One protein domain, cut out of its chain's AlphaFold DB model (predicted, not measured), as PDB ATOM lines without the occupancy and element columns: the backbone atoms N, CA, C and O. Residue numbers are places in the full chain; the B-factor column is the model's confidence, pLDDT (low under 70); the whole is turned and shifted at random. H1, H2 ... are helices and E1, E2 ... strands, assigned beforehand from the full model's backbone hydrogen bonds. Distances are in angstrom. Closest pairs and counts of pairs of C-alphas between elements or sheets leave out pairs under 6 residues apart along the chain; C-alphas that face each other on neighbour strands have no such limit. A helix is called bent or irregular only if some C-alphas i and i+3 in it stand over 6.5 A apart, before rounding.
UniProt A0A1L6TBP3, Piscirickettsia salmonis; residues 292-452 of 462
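AT A GLANCE: This is residues 292 to 452 of the 462 residues of a protein of Piscirickettsia salmonis (UniProt A0A1L6TBP3). H3 runs through the core of a small up-and-down bundle of four helices, H1 to H4, with H5 across the end where H3 begins and H4 ends. H6 crosses H3, the strand hairpin E1 and E2 packs on H3 through E1, and H7 runs beside H2; residues 416 to 421 stick out at one end of the longest axis, and H1 begins near the other. The 161 printed residues include seven named helices, then two named strands in one antiparallel sheet, order E1 - E2; the class is mostly helix. The whole is compact, with a radius of gyration of the C-alphas of 15.4 A, yet elongated, spanning 54 by 33 by 32 A.

HOW THE PARTS SIT: H1, residues 292 to 310, touches H2, residues 316 to 326, with its residues 302 to 310 alone, closest at the C-alphas of Gly 303 and Gln 325, 4.4 A; this helical hairpin has a shallow tilt of 6 degrees, opposite ways. H2 forms another with H3, residues 331 to 343, at 13 degrees, closest at C-alphas 321 and 337, 6.4 A. H3 forms a third with H4, residues 353 to 362, at 29 degrees, closest at C-alphas 341 and 354, 5.6 A. These four are an up-and-down bundle, each running against the one before. H5, residues 365 to 374, is about perpendicular to H3 at 77 degrees, and they touch, closest at C-alphas 331 and 373, 5.4 A. H4 and H5 touch only at the corner, closest at C-alphas 362 and 371, 7.2 A. H6, residues 383 to 392, touches H3 at a steep tilt of 58 degrees, closest at C-alphas 335 and 390, 4.8 A. H7, residues 425 to 433, touches H2 at a shallow tilt of 9 degrees, the same way, closest at C-alphas 320 and 433, 4.6 A. E1, residues 438 to 442, and E2, residues 447 to 451, are an antiparallel hairpin; N 439 and O 450 are within hydrogen-bond range at 2.9 A. The closest C-alphas of H3 and E1, Gly 336 and Pro 438, are 6.3 A apart. Every O i to N i+4 pair is within range in H1, H3, H4, H6 and H7, against 4 of 7 in H2 and 3 of 6 in H5.

IN THESE COORDINATES: H1 begins at C-alpha 292 (9.408, 20.526, 25.259) and measures 26.8 A; H2 measures 16.3 A and H3 18.3 A. H5 is irregular, with C-alphas 366 and 369 7.9 A apart. E2 ends at C-alpha 451 (-15.637, 30.326, 29.949).

THE WHOLE: The C-alphas farthest apart, Gln 293 and Glu 418, are 53.9 A apart. The printed part has no cut; the long link is residues 393 to 424. Mean pLDDT of the printed part is 78.9, with 34 residues under 70, among them 345 to 353, 396 to 403 and 413 to 423.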
ATOM      1  N   GLU A 292      10.520  21.086  26.032       84.06
ATOM      2  CA  GLU A 292       9.408  20.526  25.259       84.06
ATOM      3  C   GLU A 292       9.101  19.093  25.687       84.06
ATOM      4  O   GLU A 292       7.942  18.770  25.956       84.06
ATOM      5  N   GLN A 293      10.134  18.262  25.855       87.06
ATOM      6  CA  GLN A 293       9.972  16.911  26.383       87.06
ATOM      7  C   GLN A 293       9.335  16.939  27.779       87.06
ATOM      8  O   GLN A 293       8.358  16.236  28.033       87.06
ATOM      9  N   ARG A 294       9.819  17.806  28.676       84.81
ATOM     10  CA  ARG A 294       9.265  17.950  30.029       84.81
ATOM     11  C   ARG A 294       7.821  18.460  30.017       84.81
ATOM     12  O   ARG A 294       7.016  18.049  30.852       84.81
ATOM     13  N   LYS A 295       7.478  19.365  29.094       86.31
ATOM     14  CA  LYS A 295       6.104  19.856  28.893       86.31
ATOM     15  C   LYS A 295       5.183  18.722  28.456       86.31
ATOM     16  O   LYS A 295       4.088  18.611  29.008       86.31
ATOM     17  N   GLU A 296       5.631  17.865  27.544       88.88
ATOM     18  CA  GLU A 296       4.849  16.715  27.092       88.88
ATOM     19  C   GLU A 296       4.699  15.659  28.200       88.88
ATOM     20  O   GLU A 296       3.580  15.250  28.505       88.88
ATOM     21  N   GLU A 297       5.770  15.326  28.929       89.56
ATOM     22  CA  GLU A 297       5.714  14.427  30.097       89.56
ATOM     23  C   GLU A 297       4.756  14.946  31.188       89.56
ATOM     24  O   GLU A 297       3.987  14.185  31.793       89.56
ATOM     25  N   ASN A 298       4.754  16.261  31.432       89.62
ATOM     26  CA  ASN A 298       3.821  16.905  32.356       89.62
ATOM     27  C   ASN A 298       2.378  16.855  31.837       89.62
ATOM     28  O   ASN A 298       1.453  16.661  32.633       89.62
ATOM     29  N   ARG A 299       2.164  17.008  30.523       89.62
ATOM     30  CA  ARG A 299       0.846  16.912  29.877       89.62
ATOM     31  C   ARG A 299       0.284  15.492  29.976       89.62
ATOM     32  O   ARG A 299      -0.868  15.324  30.384       89.62
ATOM     33  N   GLU A 300       1.095  14.472  29.715       92.00
ATOM     34  CA  GLU A 300       0.716  13.067  29.900       92.00
ATOM     35  C   GLU A 300       0.408  12.754  31.373       92.00
ATOM     36  O   GLU A 300      -0.643  12.185  31.706       92.00
ATOM     37  N   SER A 301       1.286  13.194  32.282       92.75
ATOM     38  CA  SER A 301       1.116  13.032  33.729       92.75
ATOM     39  C   SER A 301      -0.160  13.705  34.230       92.75
ATOM     40  O   SER A 301      -0.871  13.143  35.070       92.75
ATOM     41  N   TRP A 302      -0.489  14.879  33.688       94.12
ATOM     42  CA  TRP A 302      -1.728  15.601  33.954       94.12
ATOM     43  C   TRP A 302      -2.964  14.845  33.453       94.12
ATOM     44  O   TRP A 302      -3.899  14.626  34.227       94.12
ATOM     45  N   GLY A 303      -2.961  14.358  32.209       92.62
ATOM     46  CA  GLY A 303      -4.064  13.561  31.666       92.62
ATOM     47  C   GLY A 303      -4.339  12.310  32.511       92.62
ATOM     48  O   GLY A 303      -5.483  12.029  32.907       92.62
ATOM     49  N   TYR A 304      -3.278  11.597  32.895       93.56
ATOM     50  CA  TYR A 304      -3.379  10.452  33.797       93.56
ATOM     51  C   TYR A 304      -3.892  10.855  35.189       93.56
ATOM     52  O   TYR A 304      -4.767  10.181  35.753       93.56
ATOM     53  N   PHE A 305      -3.400  11.970  35.741       93.56
ATOM     54  CA  PHE A 305      -3.857  12.521  37.014       93.56
ATOM     55  C   PHE A 305      -5.365  12.805  36.989       93.56
ATOM     56  O   PHE A 305      -6.100  12.271  37.826       93.56
ATOM     57  N   CYS A 306      -5.856  13.545  35.994       91.19
ATOM     58  CA  CYS A 306      -7.278  13.850  35.818       91.19
ATOM     59  C   CYS A 306      -8.129  12.581  35.675       91.19
ATOM     60  O   CYS A 306      -9.164  12.458  36.333       91.19
ATOM     61  N   SER A 307      -7.667  11.587  34.904       89.88
ATOM     62  CA  SER A 307      -8.337  10.279  34.772       89.88
ATOM     63  C   SER A 307      -8.509   9.574  36.115       89.88
ATOM     64  O   SER A 307      -9.599   9.121  36.488       89.88
ATOM     65  N   LYS A 308      -7.432   9.530  36.902       90.31
ATOM     66  CA  LYS A 308      -7.447   8.901  38.219       90.31
ATOM     67  C   LYS A 308      -8.257   9.697  39.234       90.31
ATOM     68  O   LYS A 308      -8.859   9.056  40.092       90.31
ATOM     69  N   VAL A 309      -8.304  11.025  39.168       88.50
ATOM     70  CA  VAL A 309      -9.156  11.852  40.043       88.50
ATOM     71  C   VAL A 309     -10.636  11.660  39.700       88.50
ATOM     72  O   VAL A 309     -11.456  11.498  40.607       88.50
ATOM     73  N   ALA A 310     -10.979  11.603  38.412       87.38
ATOM     74  CA  ALA A 310     -12.343  11.373  37.947       87.38
ATOM     75  C   ALA A 310     -12.874   9.985  38.348       87.38
ATOM     76  O   ALA A 310     -14.022   9.855  38.782       87.38
ATOM     77  N   GLY A 311     -12.032   8.952  38.272       86.50
ATOM     78  CA  GLY A 311     -12.427   7.574  38.561       86.50
ATOM     79  C   GLY A 311     -13.302   6.949  37.467       86.50
ATOM     80  O   GLY A 311     -13.525   7.521  36.400       86.50
ATOM     81  N   SER A 312     -13.785   5.735  37.730       79.88
ATOM     82  CA  SER A 312     -14.647   4.974  36.825       79.88
ATOM     83  C   SER A 312     -16.111   5.338  37.070       79.88
ATOM     84  O   SER A 312     -16.667   5.038  38.123       79.88
ATOM     85  N   GLY A 313     -16.730   6.021  36.117       81.50
ATOM     86  CA  GLY A 313     -18.134   6.408  36.177       81.50
ATOM     87  C   GLY A 313     -18.523   7.239  34.960       81.50
ATOM     88  O   GLY A 313     -17.653   7.788  34.275       81.50
ATOM     89  N   ASN A 314     -19.829   7.320  34.705       81.19
ATOM     90  CA  ASN A 314     -20.394   8.095  33.597       81.19
ATOM     91  C   ASN A 314     -21.326   9.226  34.065       81.19
ATOM     92  O   ASN A 314     -22.100   9.761  33.281       81.19
ATOM     93  N   SER A 315     -21.276   9.592  35.349       83.62
ATOM     94  CA  SER A 315     -22.062  10.720  35.849       83.62
ATOM     95  C   SER A 315     -21.543  12.049  35.280       83.62
ATOM     96  O   SER A 315     -20.334  12.159  35.044       83.62
ATOM     97  N   PRO A 316     -22.392  13.088  35.153       81.44
ATOM     98  CA  PRO A 316     -21.956  14.429  34.745       81.44
ATOM     99  C   PRO A 316     -20.776  14.942  35.583       81.44
ATOM    100  O   PRO A 316     -19.796  15.445  35.047       81.44
ATOM    101  N   LYS A 317     -20.800  14.680  36.901       83.12
ATOM    102  CA  LYS A 317     -19.703  14.966  37.850       83.12
ATOM    103  C   LYS A 317     -18.374  14.310  37.433       83.12
ATOM    104  O   LYS A 317     -17.305  14.893  37.583       83.12
ATOM    105  N   THR A 318     -18.431  13.070  36.943       85.12
ATOM    106  CA  THR A 318     -17.248  12.315  36.497       85.12
ATOM    107  C   THR A 318     -16.762  12.800  35.135       85.12
ATOM    108  O   THR A 318     -15.559  12.946  34.944       85.12
ATOM    109  N   GLN A 319     -17.681  13.085  34.211       85.38
ATOM    110  CA  GLN A 319     -17.351  13.628  32.892       85.38
ATOM    111  C   GLN A 319     -16.712  15.022  32.991       85.38
ATOM    112  O   GLN A 319     -15.700  15.261  32.343       85.38
ATOM    113  N   ALA A 320     -17.212  15.890  33.876       86.06
ATOM    114  CA  ALA A 320     -16.629  17.206  34.146       86.06
ATOM    115  C   ALA A 320     -15.194  17.136  34.694       86.06
ATOM    116  O   ALA A 320     -14.377  17.996  34.411       86.06
ATOM    117  N   LEU A 321     -14.851  16.107  35.478       87.69
ATOM    118  CA  LEU A 321     -13.465  15.900  35.920       87.69
ATOM    119  C   LEU A 321     -12.579  15.333  34.802       87.69
ATOM    120  O   LEU A 321     -11.383  15.615  34.773       87.69
ATOM    121  N   LYS A 322     -13.152  14.535  33.893       89.25
ATOM    122  CA  LYS A 322     -12.440  14.004  32.723       89.25
ATOM    123  C   LYS A 322     -12.150  15.083  31.684       89.25
ATOM    124  O   LYS A 322     -11.108  14.995  31.051       89.25
ATOM    125  N   SER A 323     -12.998  16.104  31.529       90.31
ATOM    126  CA  SER A 323     -12.759  17.166  30.536       90.31
ATOM    127  C   SER A 323     -11.454  17.931  30.784       90.31
ATOM    128  O   SER A 323     -10.802  18.342  29.828       90.31
ATOM    129  N   PHE A 324     -10.987  18.011  32.037       90.62
ATOM    130  CA  PHE A 324      -9.679  18.588  32.366       90.62
ATOM    131  C   PHE A 324      -8.488  17.852  31.729       90.62
ATOM    132  O   PHE A 324      -7.425  18.449  31.616       90.62
ATOM    133  N   GLN A 325      -8.649  16.605  31.265       90.94
ATOM    134  CA  GLN A 325      -7.604  15.878  30.526       90.94
ATOM    135  C   GLN A 325      -7.203  16.580  29.228       90.94
ATOM    136  O   GLN A 325      -6.052  16.479  28.822       90.94
ATOM    137  N   GLY A 326      -8.145  17.280  28.589       87.00
ATOM    138  CA  GLY A 326      -7.885  18.057  27.377       87.00
ATOM    139  C   GLY A 326      -7.355  19.467  27.649       87.00
ATOM    140  O   GLY A 326      -7.133  20.217  26.706       87.00
ATOM    141  N   CYS A 327      -7.195  19.855  28.918       86.31
ATOM    142  CA  CYS A 327      -6.668  21.161  29.307       86.31
ATOM    143  C   CYS A 327      -5.158  21.085  29.533       86.31
ATOM    144  O   CYS A 327      -4.661  20.091  30.059       86.31
ATOM    145  N   GLU A 328      -4.442  22.175  29.261       87.75
ATOM    146  CA  GLU A 328      -3.067  22.307  29.740       87.75
ATOM    147  C   GLU A 328      -3.021  22.435  31.274       87.75
ATOM    148  O   GLU A 328      -3.907  23.082  31.858       87.75
ATOM    149  N   PRO A 329      -2.005  21.851  31.944       89.31
ATOM    150  CA  PRO A 329      -1.858  21.886  33.396       89.31
ATOM    151  C   PRO A 329      -1.421  23.275  33.878       89.31
ATOM    152  O   PRO A 329      -0.310  23.483  34.342       89.31
ATOM    153  N   THR A 330      -2.306  24.257  33.774       90.06
ATOM    154  CA  THR A 330      -2.095  25.604  34.310       90.06
ATOM    155  C   THR A 330      -2.573  25.678  35.759       90.06
ATOM    156  O   THR A 330      -3.478  24.941  36.163       90.06
ATOM    157  N   LYS A 331      -2.053  26.635  36.547       89.62
ATOM    158  CA  LYS A 331      -2.557  26.926  37.910       89.62
ATOM    159  C   LYS A 331      -4.088  27.044  37.933       89.62
ATOM    160  O   LYS A 331      -4.757  26.523  38.825       89.62
ATOM    161  N   ARG A 332      -4.658  27.668  36.899       85.31
ATOM    162  CA  ARG A 332      -6.103  27.825  36.711       85.31
ATOM    163  C   ARG A 332      -6.825  26.498  36.477       85.31
ATOM    164  O   ARG A 332      -7.825  26.243  37.145       85.31
ATOM    165  N   ALA A 333      -6.337  25.659  35.561       87.62
ATOM    166  CA  ALA A 333      -6.928  24.346  35.298       87.62
ATOM    167  C   ALA A 333      -6.906  23.469  36.558       87.62
ATOM    168  O   ALA A 333      -7.905  22.832  36.894       87.62
ATOM    169  N   ILE A 334      -5.809  23.519  37.319       91.88
ATOM    170  CA  ILE A 334      -5.679  22.805  38.593       91.88
ATOM    171  C   ILE A 334      -6.708  23.316  39.611       91.88
ATOM    172  O   ILE A 334      -7.391  22.512  40.248       91.88
ATOM    173  N   ARG A 335      -6.901  24.637  39.733       92.06
ATOM    174  CA  ARG A 335      -7.946  25.223  40.595       92.06
ATOM    175  C   ARG A 335      -9.351  24.808  40.180       92.06
ATOM    176  O   ARG A 335     -10.144  24.436  41.042       92.06
ATOM    177  N   GLY A 336      -9.645  24.815  38.882       89.06
ATOM    178  CA  GLY A 336     -10.921  24.343  38.344       89.06
ATOM    179  C   GLY A 336     -11.172  22.868  38.660       89.06
ATOM    180  O   GLY A 336     -12.265  22.503  39.097       89.06
ATOM    181  N   LEU A 337     -10.147  22.021  38.530       91.62
ATOM    182  CA  LEU A 337     -10.223  20.609  38.897       91.62
ATOM    183  C   LEU A 337     -10.472  20.438  40.403       91.62
ATOM    184  O   LEU A 337     -11.339  19.654  40.791       91.62
ATOM    185  N   ILE A 338      -9.754  21.185  41.255       91.62
ATOM    186  CA  ILE A 338      -9.953  21.171  42.712       91.62
ATOM    187  C   ILE A 338     -11.384  21.590  43.055       91.62
ATOM    188  O   ILE A 338     -12.044  20.897  43.828       91.62
ATOM    189  N   ALA A 339     -11.880  22.681  42.467       88.69
ATOM    190  CA  ALA A 339     -13.231  23.180  42.691       88.69
ATOM    191  C   ALA A 339     -14.287  22.144  42.279       88.69
ATOM    192  O   ALA A 339     -15.176  21.809  43.062       88.69
ATOM    193  N   THR A 340     -14.134  21.550  41.093       87.50
ATOM    194  CA  THR A 340     -15.008  20.480  40.588       87.50
ATOM    195  C   THR A 340     -14.985  19.264  41.518       87.50
ATOM    196  O   THR A 340     -16.031  18.705  41.861       87.50
ATOM    197  N   ALA A 341     -13.798  18.860  41.979       88.62
ATOM    198  CA  ALA A 341     -13.630  17.745  42.902       88.62
ATOM    199  C   ALA A 341     -14.241  18.043  44.279       88.62
ATOM    200  O   ALA A 341     -14.845  17.149  44.876       88.62
ATOM    201  N   ALA A 342     -14.122  19.277  44.772       85.69
ATOM    202  CA  ALA A 342     -14.716  19.738  46.025       85.69
ATOM    203  C   ALA A 342     -16.248  19.765  45.956       85.69
ATOM    204  O   ALA A 342     -16.912  19.402  46.927       85.69
ATOM    205  N   GLN A 343     -16.793  20.129  44.793       81.38
ATOM    206  CA  GLN A 343     -18.228  20.194  44.528       81.38
ATOM    207  C   GLN A 343     -18.872  18.806  44.350       81.38
ATOM    208  O   GLN A 343     -20.085  18.652  44.502       81.38
ATOM    209  N   ARG A 344     -18.068  17.768  44.079       74.69
ATOM    210  CA  ARG A 344     -18.486  16.361  44.002       74.69
ATOM    211  C   ARG A 344     -18.759  15.775  45.399       74.69
ATOM    212  O   ARG A 344     -18.151  14.779  45.789       74.69
ATOM    213  N   ARG A 345     -19.682  16.371  46.161       65.31
ATOM    214  CA  ARG A 345     -20.324  15.658  47.275       65.31
ATOM    215  C   ARG A 345     -21.223  14.571  46.669       65.31
ATOM    216  O   ARG A 345     -21.948  14.827  45.701       65.31
ATOM    217  N   GLY A 346     -21.052  13.339  47.147       55.06
ATOM    218  CA  GLY A 346     -21.878  12.203  46.741       55.06
ATOM    219  C   GLY A 346     -23.335  12.443  47.122       55.06
ATOM    220  O   GLY A 346     -23.600  13.137  48.101       55.06
ATOM    221  N   ASP A 347     -24.246  11.894  46.325       46.00
ATOM    222  CA  ASP A 347     -25.673  11.841  46.659       46.00
ATOM    223  C   ASP A 347     -25.930  10.794  47.769       46.00
ATOM    224  O   ASP A 347     -26.924  10.875  48.481       46.00
ATOM    225  N   ASP A 348     -24.952   9.910  48.004       42.31
ATOM    226  CA  ASP A 348     -24.872   9.032  49.166       42.31
ATOM    227  C   ASP A 348     -24.004   9.696  50.245       42.31
ATOM    228  O   ASP A 348     -22.819  10.001  50.037       42.31
ATOM    229  N   GLU A 349     -24.611   9.964  51.395       46.00
ATOM    230  CA  GLU A 349     -23.964  10.599  52.533       46.00
ATOM    231  C   GLU A 349     -22.662   9.864  52.937       46.00
ATOM    232  O   GLU A 349     -22.561   8.639  52.894       46.00
ATOM    233  N   TRP A 350     -21.665  10.643  53.377       40.41
ATOM    234  CA  TRP A 350     -20.457  10.219  54.117       40.41
ATOM    235  C   TRP A 350     -19.142   9.906  53.393       40.41
ATOM    236  O   TRP A 350     -18.200   9.447  54.046       40.41
ATOM    237  N   ARG A 351     -18.943  10.246  52.111       43.50
ATOM    238  CA  ARG A 351     -17.587  10.149  51.519       43.50
ATOM    239  C   ARG A 351     -17.114  11.407  50.772       43.50
ATOM    240  O   ARG A 351     -17.381  11.544  49.583       43.50
ATOM    241  N   PRO A 352     -16.274  12.268  51.396       52.00
ATOM    242  CA  PRO A 352     -15.473  13.291  50.706       52.00
ATOM    243  C   PRO A 352     -14.273  12.641  49.984       52.00
ATOM    244  O   PRO A 352     -13.118  13.052  50.126       52.00
ATOM    245  N   THR A 353     -14.517  11.543  49.264       60.16
ATOM    246  CA  THR A 353     -13.465  10.700  48.680       60.16
ATOM    247  C   THR A 353     -12.714  11.409  47.573       60.16
ATOM    248  O   THR A 353     -11.524  11.148  47.430       60.16
ATOM    249  N   SER A 354     -13.345  12.323  46.833       70.69
ATOM    250  CA  SER A 354     -12.709  13.055  45.732       70.69
ATOM    251  C   SER A 354     -11.523  13.887  46.214       70.69
ATOM    252  O   SER A 354     -10.418  13.730  45.706       70.69
ATOM    253  N   LEU A 355     -11.715  14.712  47.245       83.94
ATOM    254  CA  LEU A 355     -10.695  15.655  47.692       83.94
ATOM    255  C   LEU A 355      -9.633  14.987  48.577       83.94
ATOM    256  O   LEU A 355      -8.452  15.310  48.480       83.94
ATOM    257  N   LYS A 356     -10.016  13.964  49.356       85.31
ATOM    258  CA  LYS A 356      -9.056  13.102  50.069       85.31
ATOM    259  C   LYS A 356      -8.182  12.308  49.090       85.31
ATOM    260  O   LYS A 356      -6.974  12.193  49.295       85.31
ATOM    261  N   ARG A 357      -8.773  11.790  48.005       87.31
ATOM    262  CA  ARG A 357      -8.050  11.124  46.910       87.31
ATOM    263  C   ARG A 357      -7.140  12.101  46.178       87.31
ATOM    264  O   ARG A 357      -5.984  11.759  45.961       87.31
ATOM    265  N   LEU A 358      -7.622  13.308  45.885       90.81
ATOM    266  CA  LEU A 358      -6.836  14.381  45.280       90.81
ATOM    267  C   LEU A 358      -5.616  14.728  46.142       90.81
ATOM    268  O   LEU A 358      -4.500  14.710  45.640       90.81
ATOM    269  N   CYS A 359      -5.800  14.916  47.455       92.88
ATOM    270  CA  CYS A 359      -4.698  15.148  48.392       92.88
ATOM    271  C   CYS A 359      -3.683  13.996  48.389       92.88
ATOM    272  O   CYS A 359      -2.478  14.230  48.360       92.88
ATOM    273  N   LYS A 360      -4.150  12.736  48.418       93.25
ATOM    274  CA  LYS A 360      -3.270  11.557  48.367       93.25
ATOM    275  C   LYS A 360      -2.487  11.494  47.056       93.25
ATOM    276  O   LYS A 360      -1.335  11.076  47.066       93.25
ATOM    277  N   MET A 361      -3.113  11.875  45.946       93.75
ATOM    278  CA  MET A 361      -2.466  11.903  44.641       93.75
ATOM    279  C   MET A 361      -1.430  13.016  44.560       93.75
ATOM    280  O   MET A 361      -0.281  12.697  44.313       93.75
ATOM    281  N   LEU A 362      -1.787  14.263  44.870       94.25
ATOM    282  CA  LEU A 362      -0.872  15.414  44.857       94.25
ATOM    283  C   LEU A 362       0.375  15.228  45.739       94.25
ATOM    284  O   LEU A 362       1.392  15.865  45.512       94.25
ATOM    285  N   LYS A 363       0.323  14.345  46.744       95.06
ATOM    286  CA  LYS A 363       1.480  14.002  47.589       95.06
ATOM    287  C   LYS A 363       2.455  12.995  46.956       95.06
ATOM    288  O   LYS A 363       3.506  12.744  47.550       95.06
ATOM    289  N   LYS A 364       2.128  12.380  45.818       94.00
ATOM    290  CA  LYS A 364       3.048  11.489  45.092       94.00
ATOM    291  C   LYS A 364       4.077  12.313  44.318       94.00
ATOM    292  O   LYS A 364       3.757  13.391  43.835       94.00
ATOM    293  N   GLU A 365       5.287  11.780  44.186       88.12
ATOM    294  CA  GLU A 365       6.422  12.479  43.560       88.12
ATOM    295  C   GLU A 365       6.178  12.808  42.088       88.12
ATOM    296  O   GLU A 365       6.454  13.925  41.670       88.12
ATOM    297  N   ASN A 366       5.513  11.917  41.350       90.75
ATOM    298  CA  ASN A 366       5.179  12.105  39.932       90.75
ATOM    299  C   ASN A 366       4.243  13.303  39.650       90.75
ATOM    300  O   ASN A 366       3.908  13.555  38.500       90.75
ATOM    301  N   TYR A 367       3.769  14.011  40.681       92.94
ATOM    302  CA  TYR A 367       2.911  15.191  40.549       92.94
ATOM    303  C   TYR A 367       3.474  16.420  41.274       92.94
ATOM    304  O   TYR A 367       2.715  17.343  41.575       92.94
ATOM    305  N   SER A 368       4.780  16.450  41.570       91.38
ATOM    306  CA  SER A 368       5.423  17.608  42.204       91.38
ATOM    307  C   SER A 368       5.254  18.888  41.382       91.38
ATOM    308  O   SER A 368       4.943  19.923  41.958       91.38
ATOM    309  N   PHE A 369       5.307  18.797  40.048       93.88
ATOM    310  CA  PHE A 369       5.112  19.948  39.158       93.88
ATOM    311  C   PHE A 369       3.746  20.634  39.352       93.88
ATOM    312  O   PHE A 369       3.632  21.849  39.212       93.88
ATOM    313  N   LEU A 370       2.701  19.886  39.735       94.06
ATOM    314  CA  LEU A 370       1.389  20.462  40.054       94.06
ATOM    315  C   LEU A 370       1.422  21.261  41.362       94.06
ATOM    316  O   LEU A 370       0.673  22.224  41.508       94.06
ATOM    317  N   LEU A 371       2.261  20.861  42.320       94.56
ATOM    318  CA  LEU A 371       2.473  21.607  43.560       94.56
ATOM    319  C   LEU A 371       3.251  22.896  43.295       94.56
ATOM    320  O   LEU A 371       2.872  23.939  43.828       94.56
ATOM    321  N   ASP A 372       4.262  22.826  42.427       91.06
ATOM    322  CA  ASP A 372       5.059  23.979  41.999       91.06
ATOM    323  C   ASP A 372       4.174  25.015  41.292       91.06
ATOM    324  O   ASP A 372       4.172  26.188  41.662       91.06
ATOM    325  N   LEU A 373       3.309  24.571  40.372       91.69
ATOM    326  CA  LEU A 373       2.321  25.425  39.698       91.69
ATOM    327  C   LEU A 373       1.312  26.072  40.657       91.69
ATOM    328  O   LEU A 373       0.818  27.172  40.402       91.69
ATOM    329  N   LEU A 374       0.973  25.392  41.753       90.56
ATOM    330  CA  LEU A 374       0.109  25.936  42.800       90.56
ATOM    331  C   LEU A 374       0.865  26.829  43.797       90.56
ATOM    332  O   LEU A 374       0.211  27.531  44.567       90.56
ATOM    333  N   GLY A 375       2.201  26.806  43.798       92.38
ATOM    334  CA  GLY A 375       3.038  27.514  44.764       92.38
ATOM    335  C   GLY A 375       2.939  26.954  46.186       92.38
ATOM    336  O   GLY A 375       2.986  27.720  47.149       92.38
ATOM    337  N   ILE A 376       2.744  25.639  46.350       93.44
ATOM    338  CA  ILE A 376       2.558  25.004  47.667       93.44
ATOM    339  C   ILE A 376       3.503  23.822  47.882       93.44
ATOM    340  O   ILE A 376       3.891  23.128  46.953       93.44
ATOM    341  N   LYS A 377       3.834  23.528  49.140       94.50
ATOM    342  CA  LYS A 377       4.674  22.382  49.523       94.50
ATOM    343  C   LYS A 377       3.828  21.140  49.815       94.50
ATOM    344  O   LYS A 377       2.694  21.226  50.282       94.50
ATOM    345  N   LYS A 378       4.421  19.949  49.667       94.94
ATOM    346  CA  LYS A 378       3.772  18.640  49.913       94.94
ATOM    347  C   LYS A 378       3.070  18.521  51.278       94.94
ATOM    348  O   LYS A 378       1.991  17.932  51.365       94.94
ATOM    349  N   HIS A 379       3.646  19.085  52.345       93.31
ATOM    350  CA  HIS A 379       3.041  19.062  53.686       93.31
ATOM    351  C   HIS A 379       1.814  19.982  53.814       93.31
ATOM    352  O   HIS A 379       0.950  19.733  54.648       93.31
ATOM    353  N   GLN A 380       1.694  20.994  52.950       94.19
ATOM    354  CA  GLN A 380       0.575  21.939  52.920       94.19
ATOM    355  C   GLN A 380      -0.638  21.401  52.144       94.19
ATOM    356  O   GLN A 380      -1.693  22.032  52.139       94.19
ATOM    357  N   VAL A 381      -0.529  20.227  51.510       94.31
ATOM    358  CA  VAL A 381      -1.629  19.585  50.777       94.31
ATOM    359  C   VAL A 381      -2.637  18.988  51.768       94.31
ATOM    360  O   VAL A 381      -2.552  17.816  52.165       94.31
ATOM    361  N   THR A 382      -3.596  19.816  52.179       92.12
ATOM    362  CA  THR A 382      -4.747  19.459  53.019       92.12
ATOM    363  C   THR A 382      -6.049  19.794  52.299       92.12
ATOM    364  O   THR A 382      -6.072  20.588  51.359       92.12
ATOM    365  N   ALA A 383      -7.154  19.190  52.737       89.25
ATOM    366  CA  ALA A 383      -8.439  19.409  52.090       89.25
ATOM    367  C   ALA A 383      -8.894  20.876  52.151       89.25
ATOM    368  O   ALA A 383      -9.418  21.400  51.172       89.25
ATOM    369  N   ASP A 384      -8.650  21.539  53.279       86.69
ATOM    370  CA  ASP A 384      -9.020  22.938  53.481       86.69
ATOM    371  C   ASP A 384      -8.113  23.889  52.707       86.69
ATOM    372  O   ASP A 384      -8.610  24.817  52.075       86.69
ATOM    373  N   ASN A 385      -6.811  23.600  52.635       90.25
ATOM    374  CA  ASN A 385      -5.892  24.400  51.830       90.25
ATOM    375  C   ASN A 385      -6.238  24.320  50.342       90.25
ATOM    376  O   ASN A 385      -6.246  25.344  49.670       90.25
ATOM    377  N   LEU A 386      -6.601  23.140  49.829       91.44
ATOM    378  CA  LEU A 386      -7.050  23.016  48.440       91.44
ATOM    379  C   LEU A 386      -8.349  23.801  48.183       91.44
ATOM    380  O   LEU A 386      -8.464  24.459  47.153       91.44
ATOM    381  N   ARG A 387      -9.304  23.800  49.123       88.88
ATOM    382  CA  ARG A 387     -10.513  24.641  49.022       88.88
ATOM    383  C   ARG A 387     -10.169  26.129  49.012       88.88
ATOM    384  O   ARG A 387     -10.655  26.847  48.145       88.88
ATOM    385  N   SER A 388      -9.297  26.564  49.920       87.69
ATOM    386  CA  SER A 388      -8.804  27.945  49.988       87.69
ATOM    387  C   SER A 388      -8.124  28.359  48.682       87.69
ATOM    388  O   SER A 388      -8.402  29.431  48.160       87.69
ATOM    389  N   ILE A 389      -7.302  27.490  48.093       89.75
ATOM    390  CA  ILE A 389      -6.640  27.747  46.808       89.75
ATOM    391  C   ILE A 389      -7.658  27.838  45.669       89.75
ATOM    392  O   ILE A 389      -7.557  28.718  44.817       89.75
ATOM    393  N   ALA A 390      -8.662  26.961  45.643       88.00
ATOM    394  CA  ALA A 390      -9.713  27.025  44.633       88.00
ATOM    395  C   ALA A 390     -10.452  28.374  44.678       88.00
ATOM    396  O   ALA A 390     -10.621  28.996  43.627       88.00
ATOM    397  N   ILE A 391     -10.798  28.861  45.874       83.25
ATOM    398  CA  ILE A 391     -11.544  30.114  46.059       83.25
ATOM    399  C   ILE A 391     -10.633  31.343  45.899       83.25
ATOM    400  O   ILE A 391     -10.867  32.174  45.026       83.25
ATOM    401  N   TYR A 392      -9.572  31.441  46.699       85.88
ATOM    402  CA  TYR A 392      -8.788  32.667  46.899       85.88
ATOM    403  C   TYR A 392      -7.391  32.651  46.266       85.88
ATOM    404  O   TYR A 392      -6.615  33.573  46.508       85.88
ATOM    405  N   ASP A 393      -7.036  31.606  45.511       88.12
ATOM    406  CA  ASP A 393      -5.708  31.439  44.890       88.12
ATOM    407  C   ASP A 393      -4.524  31.332  45.874       88.12
ATOM    408  O   ASP A 393      -3.365  31.442  45.474       88.12
ATOM    409  N   CYS A 394      -4.792  31.112  47.166       87.31
ATOM    410  CA  CYS A 394      -3.778  31.025  48.218       87.31
ATOM    411  C   CYS A 394      -4.247  30.178  49.413       87.31
ATOM    412  O   CYS A 394      -5.422  29.820  49.532       87.31
ATOM    413  N   ILE A 395      -3.313  29.840  50.305       87.19
ATOM    414  CA  ILE A 395      -3.575  29.130  51.564       87.19
ATOM    415  C   ILE A 395      -3.936  30.132  52.668       87.19
ATOM    416  O   ILE A 395      -3.357  31.210  52.739       87.19
ATOM    417  N   GLY A 396      -4.834  29.742  53.578       69.94
ATOM    418  CA  GLY A 396      -4.993  30.406  54.876       69.94
ATOM    419  C   GLY A 396      -5.883  31.648  54.879       69.94
ATOM    420  O   GLY A 396      -6.033  32.263  55.931       69.94
ATOM    421  N   LYS A 397      -6.512  32.004  53.752       64.62
ATOM    422  CA  LYS A 397      -7.594  32.993  53.762       64.62
ATOM    423  C   LYS A 397      -8.885  32.324  54.229       64.62
ATOM    424  O   LYS A 397      -9.370  31.384  53.604       64.62
ATOM    425  N   VAL A 398      -9.418  32.824  55.337       58.00
ATOM    426  CA  VAL A 398     -10.760  32.524  55.839       58.00
ATOM    427  C   VAL A 398     -11.487  33.861  55.841       58.00
ATOM    428  O   VAL A 398     -11.000  34.817  56.446       58.00
ATOM    429  N   ASP A 399     -12.578  33.975  55.093       56.47
ATOM    430  CA  ASP A 399     -13.422  35.164  55.179       56.47
ATOM    431  C   ASP A 399     -14.256  35.150  56.467       56.47
ATOM    432  O   ASP A 399     -14.333  34.161  57.195       56.47
ATOM    433  N   SER A 400     -14.893  36.279  56.764       50.78
ATOM    434  CA  SER A 400     -15.783  36.428  57.915       50.78
ATOM    435  C   SER A 400     -17.074  35.599  57.814       50.78
ATOM    436  O   SER A 400     -17.879  35.640  58.742       50.78
ATOM    437  N   SER A 401     -17.298  34.867  56.711       50.19
ATOM    438  CA  SER A 401     -18.578  34.227  56.382       50.19
ATOM    439  C   SER A 401     -18.668  32.736  56.736       50.19
ATOM    440  O   SER A 401     -19.772  32.189  56.730       50.19
ATOM    441  N   GLY A 402     -17.558  32.082  57.100       60.31
ATOM    442  CA  GLY A 402     -17.549  30.685  57.545       60.31
ATOM    443  C   GLY A 402     -16.357  29.876  57.032       60.31
ATOM    444  O   GLY A 402     -15.353  30.410  56.568       60.31
ATOM    445  N   TYR A 403     -16.447  28.547  57.136       65.44
ATOM    446  CA  TYR A 403     -15.395  27.643  56.664       65.44
ATOM    447  C   TYR A 403     -15.427  27.556  55.129       65.44
ATOM    448  O   TYR A 403     -16.491  27.400  54.533       65.44
ATOM    449  N   ALA A 404     -14.261  27.520  54.464       72.00
ATOM    450  CA  ALA A 404     -14.141  27.399  52.999       72.00
ATOM    451  C   ALA A 404     -14.933  26.217  52.385       72.00
ATOM    452  O   ALA A 404     -15.204  26.183  51.187       72.00
ATOM    453  N   CYS A 405     -15.323  25.221  53.188       72.81
ATOM    454  CA  CYS A 405     -16.188  24.125  52.763       72.81
ATOM    455  C   CYS A 405     -17.628  24.534  52.416       72.81
ATOM    456  O   CYS A 405     -18.281  23.792  51.675       72.81
ATOM    457  N   ASP A 406     -18.111  25.675  52.910       76.50
ATOM    458  CA  ASP A 406     -19.493  26.138  52.735       76.50
ATOM    459  C   ASP A 406     -19.751  26.670  51.322       76.50
ATOM    460  O   ASP A 406     -20.846  26.497  50.775       76.50
ATOM    461  N   TYR A 407     -18.708  27.202  50.679       76.62
ATOM    462  CA  TYR A 407     -18.703  27.581  49.264       76.62
ATOM    463  C   TYR A 407     -18.929  26.394  48.326       76.62
ATOM    464  O   TYR A 407     -19.478  26.562  47.244       76.62
ATOM    465  N   PHE A 408     -18.588  25.176  48.749       77.88
ATOM    466  CA  PHE A 408     -18.762  23.953  47.954       77.88
ATOM    467  C   PHE A 408     -20.025  23.168  48.330       77.88
ATOM    468  O   PHE A 408     -20.129  21.963  48.088       77.88
ATOM    469  N   SER A 409     -20.994  23.827  48.967       75.69
ATOM    470  CA  SER A 409     -22.279  23.216  49.302       75.69
ATOM    471  C   SER A 409     -23.106  22.926  48.047       75.69
ATOM    472  O   SER A 409     -23.212  23.761  47.150       75.69
ATOM    473  N   ILE A 410     -23.765  21.763  48.010       70.44
ATOM    474  CA  ILE A 410     -24.734  21.396  46.961       70.44
ATOM    475  C   ILE A 410     -25.861  22.436  46.845       70.44
ATOM    476  O   ILE A 410     -26.333  22.716  45.743       70.44
ATOM    477  N   LYS A 411     -26.242  23.071  47.963       71.25
ATOM    478  CA  LYS A 411     -27.287  24.108  47.997       71.25
ATOM    479  C   LYS A 411     -26.932  25.342  47.156       71.25
ATOM    480  O   LYS A 411     -27.835  26.056  46.737       71.25
ATOM    481  N   ARG A 412     -25.642  25.557  46.862       74.44
ATOM    482  CA  ARG A 412     -25.151  26.640  45.995       74.44
ATOM    483  C   ARG A 412     -25.173  26.286  44.496       74.44
ATOM    484  O   ARG A 412     -24.840  27.150  43.691       74.44
ATOM    485  N   ILE A 413     -25.591  25.062  44.128       69.88
ATOM    486  CA  ILE A 413     -25.829  24.625  42.737       69.88
ATOM    487  C   ILE A 413     -27.346  24.575  42.388       69.88
ATOM    488  O   ILE A 413     -27.664  24.770  41.228       69.88
ATOM    489  N   GLY A 414     -28.297  24.420  43.343       55.97
ATOM    490  CA  GLY A 414     -29.754  24.768  43.191       55.97
ATOM    491  C   GLY A 414     -30.780  23.945  44.037       55.97
ATOM    492  O   GLY A 414     -30.375  22.896  44.525       55.97
ATOM    493  N   LYS A 415     -32.097  24.254  44.259       52.03
ATOM    494  CA  LYS A 415     -32.929  25.501  44.457       52.03
ATOM    495  C   LYS A 415     -34.311  25.235  45.157       52.03
ATOM    496  O   LYS A 415     -34.656  24.062  45.285       52.03
ATOM    497  N   PRO A 416     -35.112  26.268  45.580       39.66
ATOM    498  CA  PRO A 416     -36.472  26.447  44.990       39.66
ATOM    499  C   PRO A 416     -37.047  27.901  44.819       39.66
ATOM    500  O   PRO A 416     -36.828  28.767  45.659       39.66
ATOM    501  N   ARG A 417     -37.902  28.066  43.779       37.97
ATOM    502  CA  ARG A 417     -38.972  29.072  43.455       37.97
ATOM    503  C   ARG A 417     -38.679  30.480  42.874       37.97
ATOM    504  O   ARG A 417     -37.560  30.981  42.909       37.97
ATOM    505  N   GLU A 418     -39.717  30.976  42.184       42.75
ATOM    506  CA  GLU A 418     -39.783  31.661  40.873       42.75
ATOM    507  C   GLU A 418     -38.928  32.923  40.672       42.75
ATOM    508  O   GLU A 418     -38.844  33.787  41.538       42.75
ATOM    509  N   GLY A 419     -38.347  33.049  39.468       47.44
ATOM    510  CA  GLY A 419     -37.962  34.350  38.900       47.44
ATOM    511  C   GLY A 419     -36.542  34.501  38.344       47.44
ATOM    512  O   GLY A 419     -36.313  35.437  37.592       47.44
ATOM    513  N   TYR A 420     -35.584  33.611  38.641       43.16
ATOM    514  CA  TYR A 420     -34.195  33.789  38.168       43.16
ATOM    515  C   TYR A 420     -33.533  32.490  37.720       43.16
ATOM    516  O   TYR A 420     -33.473  31.547  38.503       43.16
ATOM    517  N   ILE A 421     -32.994  32.496  36.495       42.75
ATOM    518  CA  ILE A 421     -32.442  31.378  35.708       42.75
ATOM    519  C   ILE A 421     -31.611  30.394  36.555       42.75
ATOM    520  O   ILE A 421     -30.733  30.768  37.333       42.75
ATOM    521  N   TYR A 422     -31.960  29.112  36.436       50.25
ATOM    522  CA  TYR A 422     -31.478  27.978  37.228       50.25
ATOM    523  C   TYR A 422     -30.480  27.143  36.415       50.25
ATOM    524  O   TYR A 422     -30.818  26.708  35.315       50.25
ATOM    525  N   ALA A 423     -29.300  26.831  36.959       53.78
ATOM    526  CA  ALA A 423     -28.546  25.660  36.515       53.78
ATOM    527  C   ALA A 423     -28.920  24.501  37.449       53.78
ATOM    528  O   ALA A 423     -28.676  24.585  38.643       53.78
ATOM    529  N   ASP A 424     -29.555  23.442  36.947       70.06
ATOM    530  CA  ASP A 424     -29.621  22.185  37.702       70.06
ATOM    531  C   ASP A 424     -28.197  21.590  37.830       70.06
ATOM    532  O   ASP A 424     -27.295  21.966  37.076       70.06
ATOM    533  N   GLN A 425     -27.947  20.689  38.793       72.38
ATOM    534  CA  GLN A 425     -26.596  20.129  38.982       72.38
ATOM    535  C   GLN A 425     -26.039  19.505  37.696       72.38
ATOM    536  O   GLN A 425     -24.851  19.635  37.405       72.38
ATOM    537  N   THR A 426     -26.892  18.849  36.914       76.94
ATOM    538  CA  THR A 426     -26.507  18.232  35.645       76.94
ATOM    539  C   THR A 426     -26.033  19.289  34.647       76.94
ATOM    540  O   THR A 426     -24.951  19.139  34.085       76.94
ATOM    541  N   LYS A 427     -26.759  20.400  34.490       77.50
ATOM    542  CA  LYS A 427     -26.385  21.567  33.681       77.50
ATOM    543  C   LYS A 427     -25.108  22.219  34.187       77.50
ATOM    544  O   LYS A 427     -24.261  22.557  33.375       77.50
ATOM    545  N   PHE A 428     -24.932  22.351  35.502       79.69
ATOM    546  CA  PHE A 428     -23.703  22.899  36.079       79.69
ATOM    547  C   PHE A 428     -22.475  22.079  35.665       79.69
ATOM    548  O   PHE A 428     -21.513  22.634  35.143       79.69
ATOM    549  N   PHE A 429     -22.513  20.753  35.833       81.25
ATOM    550  CA  PHE A 429     -21.386  19.898  35.448       81.25
ATOM    551  C   PHE A 429     -21.227  19.767  33.925       81.25
ATOM    552  O   PHE A 429     -20.095  19.718  33.446       81.25
ATOM    553  N   ASN A 430     -22.319  19.784  33.152       81.94
ATOM    554  CA  ASN A 430     -22.245  19.831  31.688       81.94
ATOM    555  C   ASN A 430     -21.588  21.133  31.198       81.94
ATOM    556  O   ASN A 430     -20.722  21.082  30.335       81.94
ATOM    557  N   ASN A 431     -21.875  22.275  31.830       78.06
ATOM    558  CA  ASN A 431     -21.213  23.543  31.510       78.06
ATOM    559  C   ASN A 431     -19.696  23.513  31.763       78.06
ATOM    560  O   ASN A 431     -18.974  24.257  31.116       78.06
ATOM    561  N   ILE A 432     -19.192  22.693  32.695       81.25
ATOM    562  CA  ILE A 432     -17.738  22.493  32.874       81.25
ATOM    563  C   ILE A 432     -17.183  21.659  31.723       81.25
ATOM    564  O   ILE A 432     -16.129  21.978  31.183       81.25
ATOM    565  N   ARG A 433     -17.890  20.578  31.374       76.19
ATOM    566  CA  ARG A 433     -17.500  19.658  30.300       76.19
ATOM    567  C   ARG A 433     -17.346  20.391  28.970       76.19
ATOM    568  O   ARG A 433     -16.411  20.099  28.237       76.19
ATOM    569  N   ASP A 434     -18.249  21.323  28.691       74.88
ATOM    570  CA  ASP A 434     -18.344  21.985  27.393       74.88
ATOM    571  C   ASP A 434     -17.368  23.178  27.250       74.88
ATOM    572  O   ASP A 434     -17.274  23.759  26.173       74.88
ATOM    573  N   LYS A 435     -16.608  23.533  28.302       74.56
ATOM    574  CA  LYS A 435     -15.665  24.667  28.314       74.56
ATOM    575  C   LYS A 435     -14.216  24.209  28.235       74.56
ATOM    576  O   LYS A 435     -13.810  23.308  28.967       74.56
ATOM    577  N   LYS A 436     -13.399  24.913  27.440       67.94
ATOM    578  CA  LYS A 436     -11.946  24.653  27.376       67.94
ATOM    579  C   LYS A 436     -11.222  25.052  28.664       67.94
ATOM    580  O   LYS A 436     -10.323  24.348  29.106       67.94
ATOM    581  N   HIS A 437     -11.632  26.159  29.288       65.81
ATOM    582  CA  HIS A 437     -11.023  26.680  30.519       65.81
ATOM    583  C   HIS A 437     -12.095  27.137  31.514       65.81
ATOM    584  O   HIS A 437     -12.384  28.333  31.621       65.81
ATOM    585  N   PRO A 438     -12.719  26.199  32.249       73.19
ATOM    586  CA  PRO A 438     -13.787  26.535  33.181       73.19
ATOM    587  C   PRO A 438     -13.255  27.408  34.326       73.19
ATOM    588  O   PRO A 438     -12.318  27.037  35.039       73.19
ATOM    589  N   HIS A 439     -13.873  28.572  34.522       76.12
ATOM    590  CA  HIS A 439     -13.584  29.472  35.631       76.12
ATOM    591  C   HIS A 439     -14.714  29.454  36.654       76.12
ATOM    592  O   HIS A 439     -15.860  29.735  36.315       76.12
ATOM    593  N   PHE A 440     -14.382  29.132  37.903       77.50
ATOM    594  CA  PHE A 440     -15.340  29.124  39.003       77.50
ATOM    595  C   PHE A 440     -15.411  30.502  39.649       77.50
ATOM    596  O   PHE A 440     -14.418  30.978  40.197       77.50
ATOM    597  N   LEU A 441     -16.602  31.091  39.630       74.94
ATOM    598  CA  LEU A 441     -16.933  32.278  40.402       74.94
ATOM    599  C   LEU A 441     -17.725  31.859  41.639       74.94
ATOM    600  O   LEU A 441     -18.847  31.352  41.545       74.94
ATOM    601  N   PHE A 442     -17.118  32.069  42.803       78.31
ATOM    602  CA  PHE A 442     -17.724  31.809  44.104       78.31
ATOM    603  C   PHE A 442     -18.413  33.084  44.592       78.31
ATOM    604  O   PHE A 442     -17.755  33.987  45.098       78.31
ATOM    605  N   GLN A 443     -19.732  33.175  44.408       71.94
ATOM    606  CA  GLN A 443     -20.535  34.306  44.887       71.94
ATOM    607  C   GLN A 443     -21.259  33.950  46.194       71.94
ATOM    608  O   GLN A 443     -21.410  32.775  46.549       71.94
ATOM    609  N   ASP A 444     -21.773  34.967  46.887       66.44
ATOM    610  CA  ASP A 444     -22.444  34.813  48.184       66.44
ATOM    611  C   ASP A 444     -23.648  33.865  48.138       66.44
ATOM    612  O   ASP A 444     -23.905  33.141  49.101       66.44
ATOM    613  N   ARG A 445     -24.383  33.834  47.016       65.62
ATOM    614  CA  ARG A 445     -25.623  33.051  46.887       65.62
ATOM    615  C   ARG A 445     -25.476  31.773  46.060       65.62
ATOM    616  O   ARG A 445     -26.036  30.751  46.453       65.62
ATOM    617  N   TYR A 446     -24.745  31.801  44.944       71.56
ATOM    618  CA  TYR A 446     -24.646  30.669  44.012       71.56
ATOM    619  C   TYR A 446     -23.280  30.623  43.323       71.56
ATOM    620  O   TYR A 446     -22.678  31.661  43.067       71.56
ATOM    621  N   ASN A 447     -22.811  29.421  42.987       76.81
ATOM    622  CA  ASN A 447     -21.580  29.265  42.212       76.81
ATOM    623  C   ASN A 447     -21.903  29.328  40.717       76.81
ATOM    624  O   ASN A 447     -22.824  28.652  40.252       76.81
ATOM    625  N   VAL A 448     -21.120  30.094  39.959       74.19
ATOM    626  CA  VAL A 448     -21.259  30.226  38.500       74.19
ATOM    627  C   VAL A 448     -19.979  29.745  37.824       74.19
ATOM    628  O   VAL A 448     -18.892  29.821  38.400       74.19
ATOM    629  N   ILE A 449     -20.111  29.211  36.610       71.44
ATOM    630  CA  ILE A 449     -18.977  28.815  35.776       71.44
ATOM    631  C   ILE A 449     -18.969  29.686  34.531       71.44
ATOM    632  O   ILE A 449     -19.912  29.638  33.740       71.44
ATOM    633  N   GLU A 450     -17.871  30.386  34.290       73.94
ATOM    634  CA  GLU A 450     -17.637  31.175  33.080       73.94
ATOM    635  C   GLU A 450     -16.594  30.499  32.188       73.94
ATOM    636  O   GLU A 450     -15.786  29.692  32.653       73.94
ATOM    637  N   GLU A 451     -16.698  30.724  30.876       61.50
ATOM    638  CA  GLU A 451     -15.637  30.326  29.949       61.50
ATOM    639  C   GLU A 451     -14.687  31.502  29.850       61.50
ATOM    640  O   GLU A 451     -15.121  32.622  29.597       61.50
ATOM    641  N   TYR A 452     -13.411  31.255  30.107       56.06
ATOM    642  CA  TYR A 452     -12.412  32.301  30.023       56.06
ATOM    643  C   TYR A 452     -11.570  32.091  28.778       56.06
ATOM    644  O   TYR A 452     -10.978  31.024  28.600       56.06
TER     645      TYR A 452